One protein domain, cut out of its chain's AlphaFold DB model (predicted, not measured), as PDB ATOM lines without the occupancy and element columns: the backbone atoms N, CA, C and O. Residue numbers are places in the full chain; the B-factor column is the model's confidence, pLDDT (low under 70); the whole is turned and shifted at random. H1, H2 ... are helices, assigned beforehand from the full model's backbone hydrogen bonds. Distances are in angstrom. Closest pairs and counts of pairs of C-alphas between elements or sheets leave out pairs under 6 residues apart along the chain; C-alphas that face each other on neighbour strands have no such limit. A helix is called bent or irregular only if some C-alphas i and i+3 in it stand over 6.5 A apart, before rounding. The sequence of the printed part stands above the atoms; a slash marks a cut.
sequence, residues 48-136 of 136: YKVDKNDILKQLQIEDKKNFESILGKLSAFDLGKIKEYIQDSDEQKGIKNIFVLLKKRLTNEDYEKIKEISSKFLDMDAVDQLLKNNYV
ATOM      1  N   TYR A  48     149.975 155.571 249.465       85.19
ATOM      2  CA  TYR A  48     150.351 155.350 250.852       85.19
ATOM      3  C   TYR A  48     151.477 154.320 250.944       85.19
ATOM      4  O   TYR A  48     151.347 153.196 250.453       85.19
ATOM      5  N   LYS A  49     152.550 154.699 251.642       84.94
ATOM      6  CA  LYS A  49     153.675 153.817 252.002       84.94
ATOM      7  C   LYS A  49     153.318 152.843 253.122       84.94
ATOM      8  O   LYS A  49     154.053 151.892 253.376       84.94
ATOM      9  N   VAL A  50     152.248 153.143 253.850       77.44
ATOM     10  CA  VAL A  50     151.876 152.509 255.115       77.44
ATOM     11  C   VAL A  50     150.368 152.343 255.175       77.44
ATOM     12  O   VAL A  50     149.635 153.081 254.517       77.44
ATOM     13  N   ASP A  51     149.893 151.394 255.977       77.19
ATOM     14  CA  ASP A  51     148.457 151.231 256.185       77.19
ATOM     15  C   ASP A  51     147.851 152.506 256.793       77.19
ATOM     16  O   ASP A  51     148.432 153.130 257.690       77.19
ATOM     17  N   LYS A  52     146.659 152.892 256.324       72.12
ATOM     18  CA  LYS A  52     145.972 154.111 256.774       72.12
ATOM     19  C   LYS A  52     145.753 154.142 258.287       72.12
ATOM     20  O   LYS A  52     145.831 155.208 258.897       72.12
ATOM     21  N   ASN A  53     145.528 152.980 258.898       73.00
ATOM     22  CA  ASN A  53     145.301 152.843 260.335       73.00
ATOM     23  C   ASN A  53     146.582 153.062 261.159       73.00
ATOM     24  O   ASN A  53     146.510 153.349 262.355       73.00
ATOM     25  N   ASP A  54     147.752 152.973 260.522       77.00
ATOM     26  CA  ASP A  54     149.055 153.133 261.162       77.00
ATOM     27  C   ASP A  54     149.676 154.521 260.941       77.00
ATOM     28  O   ASP A  54     150.632 154.874 261.635       77.00
ATOM     29  N   ILE A  55     149.100 155.361 260.071       75.94
ATOM     30  CA  ILE A  55     149.573 156.736 259.805       75.94
ATOM     31  C   ILE A  55     149.722 157.533 261.107       75.94
ATOM     32  O   ILE A  55     150.747 158.170 261.357       75.94
ATOM     33  N   LEU A  56     148.721 157.456 261.990       68.62
ATOM     34  CA  LEU A  56     148.728 158.184 263.261       68.62
ATOM     35  C   LEU A  56     149.820 157.714 264.231       68.62
ATOM     36  O   LEU A  56     150.167 158.475 265.137       68.62
ATOM     37  N   LYS A  57     150.343 156.492 264.061       75.00
ATOM     38  CA  LYS A  57     151.437 155.939 264.873       75.00
ATOM     39  C   LYS A  57     152.802 156.435 264.401       75.00
ATOM     40  O   LYS A  57     153.716 156.531 265.209       75.00
ATOM     41  N   GLN A  58     152.934 156.757 263.115       70.00
ATOM     42  CA  GLN A  58     154.186 157.248 262.532       70.00
ATOM     43  C   GLN A  58     154.392 158.752 262.702       70.00
ATOM     44  O   GLN A  58     155.513 159.245 262.591       70.00
ATOM     45  N   LEU A  59     153.318 159.486 262.991       76.94
ATOM     46  CA  LEU A  59     153.378 160.918 263.236       76.94
ATOM     47  C   LEU A  59     153.770 161.206 264.686       76.94
ATOM     48  O   LEU A  59     153.045 160.849 265.622       76.94
ATOM     49  N   GLN A  60     154.887 161.914 264.864       83.75
ATOM     50  CA  GLN A  60     155.272 162.434 266.170       83.75
ATOM     51  C   GLN A  60     154.275 163.505 266.628       83.75
ATOM     52  O   GLN A  60     153.560 164.108 265.827       83.75
ATOM     53  N   ILE A  61     154.221 163.764 267.936       84.56
ATOM     54  CA  ILE A  61     153.328 164.788 268.504       84.56
ATOM     55  C   ILE A  61     153.622 166.165 267.887       84.56
ATOM     56  O   ILE A  61     152.690 166.896 267.559       84.56
ATOM     57  N   GLU A  62     154.900 166.483 267.670       85.62
ATOM     58  CA  GLU A  62     155.316 167.734 267.027       85.62
ATOM     59  C   GLU A  62     154.832 167.815 265.571       85.62
ATOM     60  O   GLU A  62     154.303 168.844 265.163       85.62
ATOM     61  N   ASP A  63     154.908 166.719 264.805       86.06
ATOM     62  CA  ASP A  63     154.386 166.678 263.432       86.06
ATOM     63  C   ASP A  63     152.883 166.963 263.397       86.06
ATOM     64  O   ASP A  63     152.421 167.758 262.582       86.06
ATOM     65  N   LYS A  64     152.117 166.344 264.305       86.69
ATOM     66  CA  LYS A  64     150.664 166.551 264.408       86.69
ATOM     67  C   LYS A  64     150.343 168.004 264.727       86.69
ATOM     68  O   LYS A  64     149.516 168.608 264.052       86.69
ATOM     69  N   LYS A  65     151.041 168.579 265.705       89.62
ATOM     70  CA  LYS A  65     150.864 169.974 266.109       89.62
ATOM     71  C   LYS A  65     151.233 170.946 264.988       89.62
ATOM     72  O   LYS A  65     150.510 171.914 264.762       89.62
ATOM     73  N   ASN A  66     152.318 170.685 264.261       89.44
ATOM     74  CA  ASN A  66     152.718 171.481 263.101       89.44
ATOM     75  C   ASN A  66     151.678 171.393 261.983       89.44
ATOM     76  O   ASN A  66     151.282 172.418 261.430       89.44
ATOM     77  N   PHE A  67     151.186 170.189 261.695       89.31
ATOM     78  CA  PHE A  67     150.138 169.962 260.706       89.31
ATOM     79  C   PHE A  67     148.848 170.709 261.075       89.31
ATOM     80  O   PHE A  67     148.322 171.463 260.261       89.31
ATOM     81  N   GLU A  68     148.380 170.585 262.321       89.94
ATOM     82  CA  GLU A  68     147.217 171.318 262.841       89.94
ATOM     83  C   GLU A  68     147.419 172.837 262.796       89.94
ATOM     84  O   GLU A  68     146.523 173.565 262.374       89.94
ATOM     85  N   SER A  69     148.602 173.327 263.177       93.38
ATOM     86  CA  SER A  69     148.921 174.757 263.149       93.38
ATOM     87  C   SER A  69     148.888 175.324 261.731       93.38
ATOM     88  O   SER A  69     148.367 176.421 261.527       93.38
ATOM     89  N   ILE A  70     149.408 174.584 260.748       94.12
ATOM     90  CA  ILE A  70     149.392 174.993 259.342       94.12
ATOM     91  C   ILE A  70     147.970 174.920 258.777       94.12
ATOM     92  O   ILE A  70     147.514 175.882 258.160       94.12
ATOM     93  N   LEU A  71     147.238 173.827 259.019       91.31
ATOM     94  CA  LEU A  71     145.849 173.696 258.570       91.31
ATOM     95  C   LEU A  71     144.932 174.746 259.204       91.31
ATOM     96  O   LEU A  71     144.021 175.231 258.538       91.31
ATOM     97  N   GLY A  72     145.200 175.165 260.441       91.44
ATOM     98  CA  GLY A  72     144.472 176.242 261.115       91.44
ATOM     99  C   GLY A  72     144.584 177.610 260.430       91.44
ATOM    100  O   GLY A  72     143.783 178.497 260.717       91.44
ATOM    101  N   LYS A  73     145.536 177.792 259.503       93.50
ATOM    102  CA  LYS A  73     145.657 179.003 258.671       93.50
ATOM    103  C   LYS A  73     144.675 179.013 257.493       93.50
ATOM    104  O   LYS A  73     144.493 180.051 256.859       93.50
ATOM    105  N   LEU A  74     144.076 177.869 257.161       94.19
ATOM    106  CA  LEU A  74     143.123 177.746 256.063       94.19
ATOM    107  C   LEU A  74     141.743 178.263 256.469       94.19
ATOM    108  O   LEU A  74     141.354 178.237 257.637       94.19
ATOM    109  N   SER A  75     140.963 178.702 255.479       96.50
ATOM    110  CA  SER A  75     139.573 179.078 255.721       96.50
ATOM    111  C   SER A  75     138.726 177.854 256.090       96.50
ATOM    112  O   SER A  75     139.003 176.734 255.657       96.50
ATOM    113  N   ALA A  76     137.629 178.067 256.822       95.00
ATOM    114  CA  ALA A  76     136.679 176.997 257.136       95.00
ATOM    115  C   ALA A  76     136.125 176.307 255.872       95.00
ATOM    116  O   ALA A  76     135.897 175.099 255.872       95.00
ATOM    117  N   PHE A  77     135.956 177.062 254.780       95.31
ATOM    118  CA  PHE A  77     135.550 176.514 253.486       95.31
ATOM    119  C   PHE A  77     136.620 175.588 252.894       95.31
ATOM    120  O   PHE A  77     136.308 174.473 252.483       95.31
ATOM    121  N   ASP A  78     137.883 176.023 252.880       96.44
ATOM    122  CA  ASP A  78     138.993 175.214 252.367       96.44
ATOM    123  C   ASP A  78     139.192 173.940 253.216       96.44
ATOM    124  O   ASP A  78     139.425 172.866 252.665       96.44
ATOM    125  N   LEU A  79     139.019 174.020 254.542       95.19
ATOM    126  CA  LEU A  79     139.021 172.849 255.431       95.19
ATOM    127  C   LEU A  79     137.863 171.887 255.129       95.19
ATOM    128  O   LEU A  79     138.061 170.671 255.112       95.19
ATOM    129  N   GLY A  80     136.671 172.417 254.837       95.31
ATOM    130  CA  GLY A  80     135.537 171.624 254.360       95.31
ATOM    131  C   GLY A  80     135.870 170.867 253.074       95.31
ATOM    132  O   GLY A  80     135.618 169.668 252.988       95.31
ATOM    133  N   LYS A  81     136.540 171.528 252.122       96.88
ATOM    134  CA  LYS A  81     137.017 170.888 250.888       96.88
ATOM    135  C   LYS A  81     138.039 169.791 251.136       96.88
ATOM    136  O   LYS A  81     137.921 168.725 250.545       96.88
ATOM    137  N   ILE A  82     139.001 170.003 252.030       94.50
ATOM    138  CA  ILE A  82     139.951 168.947 252.405       94.50
ATOM    139  C   ILE A  82     139.208 167.733 252.976       94.50
ATOM    140  O   ILE A  82     139.506 166.607 252.585       94.50
ATOM    141  N   LYS A  83     138.210 167.944 253.845       93.38
ATOM    142  CA  LYS A  83     137.393 166.852 254.393       93.38
ATOM    143  C   LYS A  83     136.634 166.091 253.301       93.38
ATOM    144  O   LYS A  83     136.634 164.866 253.332       93.38
ATOM    145  N   GLU A  84     136.033 166.800 252.345       95.06
ATOM    146  CA  GLU A  84     135.382 166.188 251.176       95.06
ATOM    147  C   GLU A  84     136.377 165.345 250.362       95.06
ATOM    148  O   GLU A  84     136.075 164.208 250.019       95.06
ATOM    149  N   TYR A  85     137.583 165.856 250.101       94.56
ATOM    150  CA  TYR A  85     138.594 165.150 249.306       94.56
ATOM    151  C   TYR A  85     139.178 163.916 250.002       94.56
ATOM    152  O   TYR A  85     139.504 162.948 249.324       94.56
ATOM    153  N   ILE A  86     139.290 163.915 251.335       89.25
ATOM    154  CA  ILE A  86     139.703 162.724 252.104       89.25
ATOM    155  C   ILE A  86     138.682 161.585 251.952       89.25
ATOM    156  O   ILE A  86     139.044 160.415 252.051       89.25
ATOM    157  N   GLN A  87     137.414 161.930 251.730       89.62
ATOM    158  CA  GLN A  87     136.304 160.991 251.581       89.62
ATOM    159  C   GLN A  87     135.999 160.650 250.111       89.62
ATOM    160  O   GLN A  87     135.030 159.934 249.857       89.62
ATOM    161  N   ASP A  88     136.785 161.151 249.148       91.00
ATOM    162  CA  ASP A  88     136.606 160.823 247.729       91.00
ATOM    163  C   ASP A  88     136.853 159.319 247.516       91.00
ATOM    164  O   ASP A  88     137.806 158.747 248.052       91.00
ATOM    165  N   SER A  89     135.971 158.667 246.756       86.94
ATOM    166  CA  SER A  89     136.098 157.242 246.437       86.94
ATOM    167  C   SER A  89     137.310 156.964 245.549       86.94
ATOM    168  O   SER A  89     137.871 155.869 245.605       86.94
ATOM    169  N   ASP A  90     137.734 157.956 244.762       89.19
ATOM    170  CA  ASP A  90     139.024 157.961 244.088       89.19
ATOM    171  C   ASP A  90     140.065 158.631 244.990       89.19
ATOM    172  O   ASP A  90     140.213 159.855 245.063       89.19
ATOM    173  N   GLU A  91     140.823 157.787 245.679       86.56
ATOM    174  CA  GLU A  91     141.862 158.195 246.611       86.56
ATOM    175  C   GLU A  91     142.956 159.053 245.957       86.56
ATOM    176  O   GLU A  91     143.410 160.036 246.549       86.56
ATOM    177  N   GLN A  92     143.368 158.727 244.726       89.62
ATOM    178  CA  GLN A  92     144.426 159.474 244.039       89.62
ATOM    179  C   GLN A  92     143.948 160.880 243.690       89.62
ATOM    180  O   GLN A  92     144.676 161.861 243.869       89.62
ATOM    181  N   LYS A  93     142.696 160.986 243.237       91.31
ATOM    182  CA  LYS A  93     142.028 162.263 242.992       91.31
ATOM    183  C   LYS A  93     141.862 163.068 244.281       91.31
ATOM    184  O   LYS A  93     142.139 164.269 244.269       91.31
ATOM    185  N   GLY A  94     141.475 162.424 245.382       92.56
ATOM    186  CA  GLY A  94     141.384 163.040 246.706       92.56
ATOM    187  C   GLY A  94     142.716 163.649 247.148       92.56
ATOM    188  O   GLY A  94     142.806 164.858 247.378       92.56
ATOM    189  N   ILE A  95     143.782 162.841 247.165       92.56
ATOM    190  CA  ILE A  95     145.146 163.275 247.511       92.56
ATOM    191  C   ILE A  95     145.590 164.430 246.610       92.56
ATOM    192  O   ILE A  95     146.017 165.477 247.102       92.56
ATOM    193  N   LYS A  96     145.438 164.286 245.291       93.38
ATOM    194  CA  LYS A  96     145.786 165.334 244.327       93.38
ATOM    195  C   LYS A  96     145.076 166.649 244.649       93.38
ATOM    196  O   LYS A  96     145.728 167.690 244.725       93.38
ATOM    197  N   ASN A  97     143.760 166.624 244.857       95.69
ATOM    198  CA  ASN A  97     142.977 167.831 245.118       95.69
ATOM    199  C   ASN A  97     143.375 168.511 246.433       95.69
ATOM    200  O   ASN A  97     143.428 169.742 246.487       95.69
ATOM    201  N   ILE A  98     143.720 167.729 247.462       95.81
ATOM    202  CA  ILE A  98     144.271 168.251 248.718       95.81
ATOM    203  C   ILE A  98     145.579 168.993 248.441       95.81
ATOM    204  O   ILE A  98     145.685 170.172 248.770       95.81
ATOM    205  N   PHE A  99     146.556 168.360 247.786       95.81
ATOM    206  CA  PHE A  99     147.856 168.995 247.541       95.81
ATOM    207  C   PHE A  99     147.772 170.210 246.604       95.81
ATOM    208  O   PHE A  99     148.503 171.178 246.812       95.81
ATOM    209  N   VAL A 100     146.859 170.213 245.624       95.94
ATOM    210  CA  VAL A 100     146.576 171.394 244.786       95.94
ATOM    211  C   VAL A 100     146.026 172.546 245.628       95.94
ATOM    212  O   VAL A 100     146.488 173.682 245.500       95.94
ATOM    213  N   LEU A 101     145.052 172.266 246.498       96.38
ATOM    214  CA  LEU A 101     144.458 173.275 247.371       96.38
ATOM    215  C   LEU A 101     145.499 173.834 248.343       96.38
ATOM    216  O   LEU A 101     145.640 175.051 248.445       96.38
ATOM    217  N   LEU A 102     146.268 172.968 249.004       96.44
ATOM    218  CA  LEU A 102     147.307 173.378 249.946       96.44
ATOM    219  C   LEU A 102     148.370 174.244 249.265       96.44
ATOM    220  O   LEU A 102     148.678 175.318 249.772       96.44
ATOM    221  N   LYS A 103     148.845 173.858 248.074       95.69
ATOM    222  CA  LYS A 103     149.811 174.651 247.296       95.69
ATOM    223  C   LYS A 103     149.285 176.039 246.929       95.69
ATOM    224  O   LYS A 103     150.050 176.992 246.853       95.69
ATOM    225  N   LYS A 104     147.978 176.161 246.678       95.81
ATOM    226  CA  LYS A 104     147.334 177.435 246.328       95.81
ATOM    227  C   LYS A 104     147.130 178.353 247.537       95.81
ATOM    228  O   LYS A 104     147.061 179.567 247.362       95.81
ATOM    229  N   ARG A 105     146.928 177.787 248.729       95.88
ATOM    230  CA  ARG A 105     146.511 178.534 249.929       95.88
ATOM    231  C   ARG A 105     147.643 178.817 250.904       95.88
ATOM    232  O   ARG A 105     147.582 179.823 251.602       95.88
ATOM    233  N   LEU A 106     148.627 177.932 250.979       95.50
ATOM    234  CA  LEU A 106     149.728 178.042 251.920       95.50
ATOM    235  C   LEU A 106     150.889 178.843 251.333       95.50
ATOM    236  O   LEU A 106     151.048 178.965 250.119       95.50
ATOM    237  N   THR A 107     151.726 179.367 252.224       96.75
ATOM    238  CA  THR A 107     153.050 179.859 251.838       96.75
ATOM    239  C   THR A 107     153.913 178.689 251.364       96.75
ATOM    240  O   THR A 107     153.673 177.544 251.749       96.75
ATOM    241  N   ASN A 108     154.949 178.962 250.566       96.06
ATOM    242  CA  ASN A 108     155.881 177.912 250.142       96.06
ATOM    243  C   ASN A 108     156.508 177.193 251.348       96.06
ATOM    244  O   ASN A 108     156.605 175.975 251.341       96.06
ATOM    245  N   GLU A 109     156.874 177.929 252.401       96.19
ATOM    246  CA  GLU A 109     157.445 177.342 253.617       96.19
ATOM    247  C   GLU A 109     156.467 176.375 254.303       96.19
ATOM    248  O   GLU A 109     156.833 175.248 254.635       96.19
ATOM    249  N   ASP A 110     155.214 176.793 254.493       96.44
ATOM    250  CA  ASP A 110     154.186 175.944 255.102       96.44
ATOM    251  C   ASP A 110     153.858 174.731 254.220       96.44
ATOM    252  O   ASP A 110     153.661 173.627 254.724       96.44
ATOM    253  N   TYR A 111     153.818 174.918 252.899       96.06
ATOM    254  CA  TYR A 111     153.560 173.839 251.952       96.06
ATOM    255  C   TYR A 111     154.663 172.774 251.975       96.06
ATOM    256  O   TYR A 111     154.356 171.583 252.044       96.06
ATOM    257  N   GLU A 112     155.935 173.180 251.984       95.69
ATOM    258  CA  GLU A 112     157.059 172.240 252.061       95.69
ATOM    259  C   GLU A 112     157.082 171.484 253.397       95.69
ATOM    260  O   GLU A 112     157.280 170.270 253.401       95.69
ATOM    261  N   LYS A 113     156.754 172.139 254.522       95.25
ATOM    262  CA  LYS A 113     156.590 171.445 255.816       95.25
ATOM    263  C   LYS A 113     155.493 170.383 255.766       95.25
ATOM    264  O   LYS A 113     155.663 169.283 256.289       95.25
ATOM    265  N   ILE A 114     154.367 170.673 255.110       94.38
ATOM    266  CA  ILE A 114     153.309 169.676 254.911       94.38
ATOM    267  C   ILE A 114     153.793 168.522 254.026       94.38
ATOM    268  O   ILE A 114     153.493 167.369 254.345       94.38
ATOM    269  N   LYS A 115     154.546 168.790 252.949       94.62
ATOM    270  CA  LYS A 115     155.150 167.734 252.116       94.62
ATOM    271  C   LYS A 115     156.099 166.853 252.928       94.62
ATOM    272  O   LYS A 115     156.014 165.631 252.820       94.62
ATOM    273  N   GLU A 116     156.947 167.445 253.763       93.81
ATOM    274  CA  GLU A 116     157.881 166.723 254.631       93.81
ATOM    275  C   GLU A 116     157.138 165.786 255.591       93.81
ATOM    276  O   GLU A 116     157.402 164.583 255.602       93.81
ATOM    277  N   ILE A 117     156.148 166.301 256.329       91.94
ATOM    278  CA  ILE A 117     155.323 165.499 257.249       91.94
ATOM    279  C   ILE A 117     154.597 164.386 256.484       91.94
ATOM    280  O   ILE A 117     154.585 163.234 256.918       91.94
ATOM    281  N   SER A 118     154.027 164.717 255.324       92.00
ATOM    282  CA  SER A 118     153.280 163.769 254.494       92.00
ATOM    283  C   SER A 118     154.155 162.654 253.934       92.00
ATOM    284  O   SER A 118     153.696 161.522 253.827       92.00
ATOM    285  N   SER A 119     155.429 162.926 253.647       92.25
ATOM    286  CA  SER A 119     156.371 161.943 253.099       92.25
ATOM    287  C   SER A 119     156.615 160.730 253.999       92.25
ATOM    288  O   SER A 119     157.039 159.678 253.507       92.25
ATOM    289  N   LYS A 120     156.311 160.861 255.299       90.12
ATOM    290  CA  LYS A 120     156.394 159.779 256.288       90.12
ATOM    291  C   LYS A 120     155.399 158.662 255.978       90.12
ATOM    292  O   LYS A 120     155.705 157.503 256.217       90.12
ATOM    293  N   PHE A 121     154.248 158.998 255.395       88.38
ATOM    294  CA  PHE A 121     153.179 158.042 255.099       88.38
ATOM    295  C   PHE A 121     152.726 158.022 253.630       88.38
ATOM    296  O   PHE A 121     152.068 157.066 253.222       88.38
ATOM    297  N   LEU A 122     153.105 159.014 252.818       91.06
ATOM    298  CA  LEU A 122     152.856 159.083 251.376       91.06
ATOM    299  C   LEU A 122     154.151 158.979 250.565       91.06
ATOM    300  O   LEU A 122     155.219 159.464 250.955       91.06
ATOM    301  N   ASP A 123     154.038 158.376 249.389       92.00
ATOM    302  CA  ASP A 123     155.004 158.462 248.306       92.00
ATOM    303  C   ASP A 123     154.879 159.811 247.599       92.00
ATOM    304  O   ASP A 123     154.009 160.033 246.757       92.00
ATOM    305  N   MET A 124     155.757 160.739 247.982       92.31
ATOM    306  CA  MET A 124     155.750 162.092 247.439       92.31
ATOM    307  C   MET A 124     156.172 162.146 245.973       92.31
ATOM    308  O   MET A 124     155.736 163.065 245.285       92.31
ATOM    309  N   ASP A 125     156.938 161.171 245.473       91.19
ATOM    310  CA  ASP A 125     157.274 161.111 244.049       91.19
ATOM    311  C   ASP A 125     156.020 160.771 243.236       91.19
ATOM    312  O   ASP A 125     155.740 161.414 242.221       91.19
ATOM    313  N   ALA A 126     155.204 159.833 243.730       90.56
ATOM    314  CA  ALA A 126     153.899 159.528 243.146       90.56
ATOM    315  C   ALA A 126     152.937 160.730 243.233       90.56
ATOM    316  O   ALA A 126     152.266 161.060 242.252       90.56
ATOM    317  N   VAL A 127     152.903 161.444 244.367       91.19
ATOM    318  CA  VAL A 127     152.109 162.681 244.507       91.19
ATOM    319  C   VAL A 127     152.561 163.743 243.501       91.19
ATOM    320  O   VAL A 127     151.730 164.323 242.802       91.19
ATOM    321  N   ASP A 128     153.863 163.990 243.376       91.25
ATOM    322  CA  ASP A 128     154.393 164.995 242.454       91.25
ATOM    323  C   ASP A 128     154.115 164.617 240.983       91.25
ATOM    324  O   ASP A 128     153.855 165.501 240.161       91.25
ATOM    325  N   GLN A 129     154.085 163.324 240.637       89.62
ATOM    326  CA  GLN A 129     153.636 162.851 239.319       89.62
ATOM    327  C   GLN A 129     152.147 163.145 239.068       89.62
ATOM    328  O   GLN A 129     151.796 163.672 238.008       89.62
ATOM    329  N   LEU A 130     151.271 162.897 240.051       88.38
ATOM    330  CA  LEU A 130     149.838 163.219 239.946       88.38
ATOM    331  C   LEU A 130     149.593 164.711 239.711       88.38
ATOM    332  O   LEU A 130     148.708 165.096 238.938       88.38
ATOM    333  N   LEU A 131     150.386 165.558 240.370       88.69
ATOM    334  CA  LEU A 131     150.299 167.008 240.235       88.69
ATOM    335  C   LEU A 131     150.784 167.499 238.861       88.69
ATOM    336  O   LEU A 131     150.249 168.484 238.351       88.69
ATOM    337  N   LYS A 132     151.762 166.823 238.242       84.94
ATOM    338  CA  LYS A 132     152.290 167.173 236.910       84.94
ATOM    339  C   LYS A 132     151.330 166.830 235.769       84.94
ATOM    340  O   LYS A 132     151.220 167.617 234.834       84.94
ATOM    341  N   ASN A 133     150.580 165.732 235.871       67.88
ATOM    342  CA  ASN A 133     149.679 165.236 234.814       67.88
ATOM    343  C   ASN A 133     148.442 166.123 234.519       67.88
ATOM    344  O   ASN A 133     147.504 165.666 233.877       67.88
ATOM    345  N   ASN A 134     148.388 167.370 235.005       54.84
ATOM    346  CA  ASN A 134     147.266 168.304 234.798       54.84
ATOM    347  C   ASN A 134     147.688 169.662 234.215       54.84
ATOM    348  O   ASN A 134     146.912 170.612 234.256       54.84
ATOM    349  N   TYR A 135     148.900 169.746 233.661       41.38
ATOM    350  CA  TYR A 135     149.310 170.821 232.751       41.38
ATOM    351  C   TYR A 135     149.274 170.341 231.285       41.38
ATOM    352  O   TYR A 135     150.247 170.522 230.554       41.38
ATOM    353  N   VAL A 136     148.172 169.698 230.877       36.53
ATOM    354  CA  VAL A 136     147.824 169.437 229.467       36.53
ATOM    355  C   VAL A 136     146.499 170.116 229.172       36.53
ATOM    356  O   VAL A 136     145.569 169.914 229.985       36.53
TER     357      VAL A 136
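This is residues 48 to 136 of the 136 residues of an uncharacterized protein of Clostridium saccharobutylicum DSM 13864 (UniProt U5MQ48). Four helices, H3, H4, H5 and H2, stand in a ring that is only loosely closed: H3, H4 and H5 run to and fro beside one another, and H2 slants across the remaining side, between H5 and H3. H6 packs crosswise on H4, H1 lies at one end of the ring without touching a helix, and the final residues, 133 to 136, trail away beyond H6. The printed part has 89 residues with six named helices, H1 to H6 in that order, and no named strand; the class is all helix. The whole is compact, with a radius of gyration of the C-alphas of 12.7 A and spans of 39 by 29 by 24 A.

The longest helix, H4, covers residues 91 to 105 and measures 21.1 A, from C-alpha 91 at (141.862, 158.195, 246.611) to C-alpha 105 at (146.511, 178.534, 249.929). H3 is residues 76 to 86, 15.4 A; H5 is residues 108 to 119, 16.2 A; H2 is residues 61 to 71, 15.3 A. H6, residues 124 to 132, is 12.2 A long and ends with C-alpha 132 at (152.290, 167.173, 236.910). H1, residues 52 to 58, is 10.5 A long and begins with C-alpha 52 at (145.972, 154.111, 256.774); it is irregular, but only just, with C-alphas 53 and 56 7.0 A apart.

H4 and H3 touch and form a helical hairpin, at a shallow tilt of 24 degrees, opposite ways; their closest C-alphas, of Gly 94 and Tyr 85, are 4.4 A apart. H4 also touches H6, about perpendicular at 77 degrees, closest at the C-alphas of Lys 96 and Leu 131, 6.3 A. H4 and H5 are close but not clearly touching, with the C-alphas of Lys 103 and Tyr 111 closest at 6.0 A; they run opposite ways at a shallow tilt of 24 degrees. H5 touches H2 at a steep tilt of 44 degrees, opposite ways, closest at the C-alphas of Ile 117 and Asp 63, 6.4 A. H2 and H3 are close but not clearly touching, with the C-alphas of Leu 71 and Leu 79 closest at 7.6 A. H1 touches no helix and is apart from H2. In H2, H3, H4, H5 and H6 every O i to N i+4 pair is within hydrogen-bond range; in H1 1 of 3 is, beside 3 of 4 O i to N i+3 pairs.

The C-alphas farthest apart, of Ile 61 and Val 136, are 39.7 A apart. The printed part has no cut, ends at the chain's last residue, and its five links between helices are tight. The mean pLDDT of the printed part is 88.3; residue 56 and residues 133 to 136 are under 70.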